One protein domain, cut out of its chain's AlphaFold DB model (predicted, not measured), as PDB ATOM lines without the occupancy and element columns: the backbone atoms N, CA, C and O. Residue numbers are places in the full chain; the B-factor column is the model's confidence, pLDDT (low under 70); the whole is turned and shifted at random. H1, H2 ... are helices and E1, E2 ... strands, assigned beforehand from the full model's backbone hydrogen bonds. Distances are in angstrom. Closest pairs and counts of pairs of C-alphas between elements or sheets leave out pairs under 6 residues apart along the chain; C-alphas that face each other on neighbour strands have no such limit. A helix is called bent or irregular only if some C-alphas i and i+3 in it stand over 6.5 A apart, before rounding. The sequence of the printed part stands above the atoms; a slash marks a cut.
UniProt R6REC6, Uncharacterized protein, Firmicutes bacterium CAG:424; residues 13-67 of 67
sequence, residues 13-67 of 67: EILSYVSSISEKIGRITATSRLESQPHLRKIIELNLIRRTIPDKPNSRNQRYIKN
ATOM      1  N   GLU A  13     281.055 166.158 193.325       96.62
ATOM      2  CA  GLU A  13     282.341 165.615 192.882       96.62
ATOM      3  C   GLU A  13     282.897 166.399 191.691       96.62
ATOM      4  O   GLU A  13     284.066 166.781 191.705       96.62
ATOM      5  N   ILE A  14     282.052 166.725 190.704       96.44
ATOM      6  CA  ILE A  14     282.443 167.569 189.565       96.44
ATOM      7  C   ILE A  14     282.928 168.934 190.062       96.44
ATOM      8  O   ILE A  14     283.983 169.395 189.630       96.44
ATOM      9  N   LEU A  15     282.210 169.563 190.997       96.12
ATOM     10  CA  LEU A  15     282.623 170.848 191.575       96.12
ATOM     11  C   LEU A  15     283.971 170.751 192.301       96.12
ATOM     12  O   LEU A  15     284.824 171.622 192.125       96.12
ATOM     13  N   SER A  16     284.184 169.680 193.066       97.62
ATOM     14  CA  SER A  16     285.451 169.423 193.757       97.62
ATOM     15  C   SER A  16     286.614 169.275 192.767       97.62
ATOM     16  O   SER A  16     287.657 169.919 192.923       97.62
ATOM     17  N   TYR A  17     286.419 168.508 191.689       98.00
ATOM     18  CA  TYR A  17     287.428 168.357 190.640       98.00
ATOM     19  C   TYR A  17     287.719 169.669 189.918       98.00
ATOM     20  O   TYR A  17     288.888 170.017 189.758       98.00
ATOM     21  N   VAL A  18     286.686 170.420 189.529       97.75
ATOM     22  CA  VAL A  18     286.853 171.731 188.885       97.75
ATOM     23  C   VAL A  18     287.645 172.670 189.794       97.75
ATOM     24  O   VAL A  18     288.625 173.251 189.338       97.75
ATOM     25  N   SER A  19     287.299 172.753 191.083       97.56
ATOM     26  CA  SER A  19     288.024 173.583 192.054       97.56
ATOM     27  C   SER A  19     289.504 173.196 192.150       97.56
ATOM     28  O   SER A  19     290.379 174.057 192.046       97.56
ATOM     29  N   SER A  20     289.798 171.900 192.291       98.25
ATOM     30  CA  SER A  20     291.172 171.384 192.374       98.25
ATOM     31  C   SER A  20     291.979 171.662 191.100       98.25
ATOM     32  O   SER A  20     293.137 172.086 191.161       98.25
ATOM     33  N   ILE A  21     291.367 171.481 189.926       97.94
ATOM     34  CA  ILE A  21     291.994 171.770 188.632       97.94
ATOM     35  C   ILE A  21     292.276 173.270 188.502       97.94
ATOM     36  O   ILE A  21     293.399 173.651 188.167       97.94
ATOM     37  N   SER A  22     291.298 174.124 188.804       97.19
ATOM     38  CA  SER A  22     291.453 175.579 188.734       97.19
ATOM     39  C   SER A  22     292.549 176.091 189.666       97.19
ATOM     40  O   SER A  22     293.349 176.932 189.256       97.19
ATOM     41  N   GLU A  23     292.652 175.554 190.881       96.31
ATOM     42  CA  GLU A  23     293.733 175.885 191.811       96.31
ATOM     43  C   GLU A  23     295.109 175.518 191.232       96.31
ATOM     44  O   GLU A  23     296.032 176.341 191.229       96.31
ATOM     45  N   LYS A  24     295.250 174.297 190.698       96.12
ATOM     46  CA  LYS A  24     296.504 173.831 190.085       96.12
ATOM     47  C   LYS A  24     296.891 174.688 188.880       96.12
ATOM     48  O   LYS A  24     298.049 175.096 188.785       96.12
ATOM     49  N   ILE A  25     295.934 175.013 188.009       93.56
ATOM     50  CA  ILE A  25     296.150 175.919 186.872       93.56
ATOM     51  C   ILE A  25     296.611 177.290 187.370       93.56
ATOM     52  O   ILE A  25     297.628 177.793 186.896       93.56
ATOM     53  N   GLY A  26     295.931 177.863 188.366       90.62
ATOM     54  CA  GLY A  26     296.293 179.160 188.941       90.62
ATOM     55  C   GLY A  26     297.731 179.198 189.466       90.62
ATOM     56  O   GLY A  26     298.471 180.138 189.165       90.62
ATOM     57  N   ARG A  27     298.165 178.147 190.179       86.94
ATOM     58  CA  ARG A  27     299.557 178.017 190.649       86.94
ATOM     59  C   ARG A  27     300.545 177.968 189.481       86.94
ATOM     60  O   ARG A  27     301.522 178.711 189.506       86.94
ATOM     61  N   ILE A  28     300.276 177.152 188.459       85.44
ATOM     62  CA  ILE A  28     301.137 177.020 187.268       85.44
ATOM     63  C   ILE A  28     301.240 178.350 186.512       85.44
ATOM     64  O   ILE A  28     302.332 178.770 186.127       85.44
ATOM     65  N   THR A  29     300.128 179.052 186.296       81.75
ATOM     66  CA  THR A  29     300.138 180.352 185.609       81.75
ATOM     67  C   THR A  29     300.909 181.411 186.404       81.75
ATOM     68  O   THR A  29     301.648 182.198 185.812       81.75
ATOM     69  N   ALA A  30     300.794 181.416 187.734       75.69
ATOM     70  CA  ALA A  30     301.533 182.345 188.584       75.69
ATOM     71  C   ALA A  30     303.054 182.098 188.565       75.69
ATOM     72  O   ALA A  30     303.827 183.059 188.553       75.69
ATOM     73  N   THR A  31     303.499 180.838 188.526       67.69
ATOM     74  CA  THR A  31     304.930 180.478 188.560       67.69
ATOM     75  C   THR A  31     305.594 180.468 187.179       67.69
ATOM     76  O   THR A  31     306.742 180.888 187.050       67.69
ATOM     77  N   SER A  32     304.876 180.076 186.123       63.09
ATOM     78  CA  SER A  32     305.414 179.929 184.755       63.09
ATOM     79  C   SER A  32     306.020 181.203 184.152       63.09
ATOM     80  O   SER A  32     306.949 181.125 183.351       63.09
ATOM     81  N   ARG A  33     305.568 182.400 184.549       57.00
ATOM     82  CA  ARG A  33     306.202 183.654 184.096       57.00
ATOM     83  C   ARG A  33     307.575 183.894 184.723       57.00
ATOM     84  O   ARG A  33     308.431 184.467 184.057       57.00
ATOM     85  N   LEU A  34     307.812 183.443 185.954       54.59
ATOM     86  CA  LEU A  34     309.119 183.570 186.615       54.59
ATOM     87  C   LEU A  34     310.153 182.607 186.008       54.59
ATOM     88  O   LEU A  34     311.325 182.959 185.905       54.59
ATOM     89  N   GLU A  35     309.695 181.453 185.520       57.88
ATOM     90  CA  GLU A  35     310.483 180.494 184.729       57.88
ATOM     91  C   GLU A  35     310.822 181.010 183.316       57.88
ATOM     92  O   GLU A  35     311.742 180.511 182.679       57.88
ATOM     93  N   SER A  36     310.117 182.024 182.800       62.94
ATOM     94  CA  SER A  36     310.228 182.420 181.386       62.94
ATOM     95  C   SER A  36     311.535 183.134 180.997       62.94
ATOM     96  O   SER A  36     311.786 183.327 179.808       62.94
ATOM     97  N   GLN A  37     312.379 183.539 181.960       72.50
ATOM     98  CA  GLN A  37     313.639 184.257 181.688       72.50
ATOM     99  C   GLN A  37     314.801 183.811 182.605       72.50
ATOM    100  O   GLN A  37     315.343 184.618 183.372       72.50
ATOM    101  N   PRO A  38     315.244 182.542 182.517       79.06
ATOM    102  CA  PRO A  38     316.262 181.976 183.408       79.06
ATOM    103  C   PRO A  38     317.619 182.689 183.297       79.06
ATOM    104  O   PRO A  38     318.308 182.896 184.295       79.06
ATOM    105  N   HIS A  39     317.979 183.152 182.097       85.06
ATOM    106  CA  HIS A  39     319.208 183.917 181.871       85.06
ATOM    107  C   HIS A  39     319.205 185.254 182.628       85.06
ATOM    108  O   HIS A  39     320.198 185.637 183.242       85.06
ATOM    109  N   LEU A  40     318.067 185.952 182.639       85.88
ATOM    110  CA  LEU A  40     317.949 187.260 183.275       85.88
ATOM    111  C   LEU A  40     318.017 187.159 184.798       85.88
ATOM    112  O   LEU A  40     318.656 187.989 185.442       85.88
ATOM    113  N   ARG A  41     317.421 186.101 185.361       85.12
ATOM    114  CA  ARG A  41     317.567 185.760 186.778       85.12
ATOM    115  C   ARG A  41     319.038 185.577 187.147       85.12
ATOM    116  O   ARG A  41     319.493 186.209 188.094       85.12
ATOM    117  N   LYS A  42     319.787 184.793 186.364       89.62
ATOM    118  CA  LYS A  42     321.208 184.542 186.632       89.62
ATOM    119  C   LYS A  42     322.043 185.822 186.599       89.62
ATOM    120  O   LYS A  42     322.874 186.028 187.473       89.62
ATOM    121  N   ILE A  43     321.804 186.712 185.637       92.44
ATOM    122  CA  ILE A  43     322.536 187.988 185.544       92.44
ATOM    123  C   ILE A  43     322.236 188.909 186.745       92.44
ATOM    124  O   ILE A  43     323.140 189.593 187.226       92.44
ATOM    125  N   ILE A  44     320.992 188.925 187.241       90.00
ATOM    126  CA  ILE A  44     320.603 189.698 188.434       90.00
ATOM    127  C   ILE A  44     321.212 189.093 189.704       90.00
ATOM    128  O   ILE A  44     321.726 189.840 190.527       90.00
ATOM    129  N   GLU A  45     321.202 187.762 189.852       89.69
ATOM    130  CA  GLU A  45     321.867 187.064 190.969       89.69
ATOM    131  C   GLU A  45     323.380 187.336 190.990       89.69
ATOM    132  O   GLU A  45     323.971 187.488 192.055       89.69
ATOM    133  N   LEU A  46     323.999 187.479 189.812       94.88
ATOM    134  CA  LEU A  46     325.396 187.897 189.657       94.88
ATOM    135  C   LEU A  46     325.616 189.411 189.837       94.88
ATOM    136  O   LEU A  46     326.735 189.883 189.657       94.88
ATOM    137  N   ASN A  47     324.576 190.185 190.168       92.31
ATOM    138  CA  ASN A  47     324.626 191.638 190.355       92.31
ATOM    139  C   ASN A  47     325.227 192.413 189.166       92.31
ATOM    140  O   ASN A  47     325.826 193.471 189.351       92.31
ATOM    141  N   LEU A  48     325.059 191.933 187.933       94.62
ATOM    142  CA  LEU A  48     325.546 192.643 186.739       94.62
ATOM    143  C   LEU A  48     324.551 193.705 186.249       94.62
ATOM    144  O   LEU A  48     324.931 194.705 185.638       94.62
ATOM    145  N   ILE A  49     323.263 193.482 186.511       93.12
ATOM    146  CA  ILE A  49     322.170 194.406 186.208       93.12
ATOM    147  C   ILE A  49     321.175 194.409 187.370       93.12
ATOM    148  O   ILE A  49     321.073 193.428 188.109       93.12
ATOM    149  N   ARG A  50     320.362 195.460 187.475       92.56
ATOM    150  CA  ARG A  50     319.249 195.535 188.434       92.56
ATOM    151  C   ARG A  50     317.927 195.923 187.781       92.56
ATOM    152  O   ARG A  50     317.896 196.576 186.736       92.56
ATOM    153  N   ARG A  51     316.824 195.522 188.420       92.31
ATOM    154  CA  ARG A  51     315.445 195.870 188.034       92.31
ATOM    155  C   ARG A  51     315.135 197.323 188.393       92.31
ATOM    156  O   ARG A  51     315.457 197.756 189.492       92.31
ATOM    157  N   THR A  52     314.437 198.039 187.511       94.38
ATOM    158  CA  THR A  52     313.889 199.373 187.826       94.38
ATOM    159  C   THR A  52     312.629 199.323 188.689       94.38
ATOM    160  O   THR A  52     312.414 200.224 189.488       94.38
ATOM    161  N   ILE A  53     311.802 198.280 188.541       93.06
ATOM    162  CA  ILE A  53     310.567 198.074 189.314       93.06
ATOM    163  C   ILE A  53     310.624 196.707 190.028       93.06
ATOM    164  O   ILE A  53     309.953 195.760 189.617       93.06
ATOM    165  N   PRO A  54     311.458 196.551 191.072       87.12
ATOM    166  CA  PRO A  54     311.728 195.251 191.697       87.12
ATOM    167  C   PRO A  54     310.470 194.530 192.202       87.12
ATOM    168  O   PRO A  54     310.383 193.311 192.055       87.12
ATOM    169  N   ASP A  55     309.471 195.277 192.676       87.69
ATOM    170  CA  ASP A  55     308.213 194.730 193.203       87.69
ATOM    171  C   ASP A  55     307.260 194.228 192.104       87.69
ATOM    172  O   ASP A  55     306.307 193.497 192.376       87.69
ATOM    173  N   LYS A  56     307.491 194.618 190.840       85.88
ATOM    174  CA  LYS A  56     306.661 194.239 189.682       85.88
ATOM    175  C   LYS A  56     307.527 193.693 188.541       85.88
ATOM    176  O   LYS A  56     307.517 194.255 187.442       85.88
ATOM    177  N   PRO A  57     308.214 192.557 188.743       81.69
ATOM    178  CA  PRO A  57     309.192 192.027 187.790       81.69
ATOM    179  C   PRO A  57     308.607 191.646 186.425       81.69
ATOM    180  O   PRO A  57     309.332 191.604 185.438       81.69
ATOM    181  N   ASN A  58     307.294 191.411 186.363       79.12
ATOM    182  CA  ASN A  58     306.561 191.071 185.141       79.12
ATOM    183  C   ASN A  58     305.845 192.282 184.511       79.12
ATOM    184  O   ASN A  58     304.989 192.113 183.641       79.12
ATOM    185  N   SER A  59     306.125 193.501 184.981       86.19
ATOM    186  CA  SER A  59     305.550 194.721 184.416       86.19
ATOM    187  C   SER A  59     305.983 194.891 182.962       86.19
ATOM    188  O   SER A  59     307.160 194.753 182.640       86.19
ATOM    189  N   ARG A  60     305.059 195.289 182.080       86.38
ATOM    190  CA  ARG A  60     305.389 195.649 180.687       86.38
ATOM    191  C   ARG A  60     306.406 196.800 180.614       86.38
ATOM    192  O   ARG A  60     307.154 196.892 179.651       86.38
ATOM    193  N   ASN A  61     306.453 197.638 181.650       92.75
ATOM    194  CA  ASN A  61     307.391 198.756 181.772       92.75
ATOM    195  C   ASN A  61     308.660 198.395 182.565       92.75
ATOM    196  O   ASN A  61     309.457 199.283 182.873       92.75
ATOM    197  N   GLN A  62     308.851 197.123 182.930       91.50
ATOM    198  CA  GLN A  62     310.066 196.668 183.597       91.50
ATOM    199  C   GLN A  62     311.276 196.903 182.685       91.50
ATOM    200  O   GLN A  62     311.306 196.450 181.542       91.50
ATOM    201  N   ARG A  63     312.294 197.591 183.208       92.44
ATOM    202  CA  ARG A  63     313.583 197.793 182.536       92.44
ATOM    203  C   ARG A  63     314.723 197.295 183.417       92.44
ATOM    204  O   ARG A  63     314.536 197.026 184.608       92.44
ATOM    205  N   TYR A  64     315.897 197.169 182.813       92.69
ATOM    206  CA  TYR A  64     317.111 196.709 183.473       92.69
ATOM    207  C   TYR A  64     318.222 197.725 183.249       92.69
ATOM    208  O   TYR A  64     318.369 198.243 182.142       92.69
ATOM    209  N   ILE A  65     318.973 198.024 184.305       94.56
ATOM    210  CA  ILE A  65     320.088 198.974 184.272       94.56
ATOM    211  C   ILE A  65     321.346 198.210 184.667       94.56
ATOM    212  O   ILE A  65     321.307 197.435 185.623       94.56
ATOM    213  N   LYS A  66     322.438 198.405 183.921       93.56
ATOM    214  CA  LYS A  66     323.748 197.854 184.276       93.56
ATOM    215  C   LYS A  66     324.216 198.482 185.589       93.56
ATOM    216  O   LYS A  66     324.038 199.686 185.781       93.56
ATOM    217  N   ASN A  67     324.723 197.652 186.495       84.31
ATOM    218  CA  ASN A  67     325.312 198.148 187.735       84.31
ATOM    219  C   ASN A  67     326.622 198.890 187.477       84.31
ATOM    220  O   ASN A  67     327.304 198.562 186.477       84.31
TER     221      ASN A  67
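What this domain is: This is residues 13 to 67 of the 67 residues of an uncharacterized protein of Firmicutes bacterium CAG:424 (UniProt R6REC6). A small two-stranded hairpin, E1 and E2, and the short helix H2 beside its strand E1 make a compact head, and from this head the long helix H1 sticks out as an arm with residues 13 to 32. The long loop of residues 52 to 63 joins the two strands. The printed part has 55 residues, with named elements in the order H1, H2, E1, E2, and the sheet E1 - E2 is antiparallel; the class is mostly helix. The whole is extended, with a radius of gyration of the C-alphas of 16.3 A, and spans 54 by 20 by 13 A, its length made by the arm.

Where its parts are: E1 is residues 49 to 51 and E2 is residues 64 to 66, where C-alpha 66 stands at (323.748, 197.854, 184.276). H2 is residues 38 to 45, 10.7 A long. H1 is residues 13 to 35, 32.9 A from C-alpha 13 at (282.341, 165.615, 192.882) to C-alpha 35 at (310.483, 180.494, 184.729). H1 is irregular, but only just: C-alphas 30 and 33 are 6.6 A apart.

How they stand to each other: E1 and E2 form a hairpin, antiparallel with 149 degrees between their directions. N 50 and O 65 are within hydrogen-bond range at 2.9 A, as are N 65 and O 50 at 3.0 A. The closest C-alphas of H2 and E1 are those of Ile 44 and Arg 50, 6.0 A apart. H2 and E2 are apart. H1 and H2 meet only through their link, and H1 is apart from E1 and E2. Every O i to N i+4 pair is within hydrogen-bond range in H2, and 17 of 19 are in H1.

The domain as a whole: The C-alphas of Glu 13 and Asn 67, the two farthest apart, are 54.1 A apart. Without residues 13 to 32, which stand free, the body spans 21 by 19 by 12 A. The printed part has no cut and ends at the chain's last residue. The link from E1 to E2 is long; those from H1 to H2 and from H2 to E1 are tight. The mean pLDDT of the printed part is 87.2, and residues 31 to 36 are under 70.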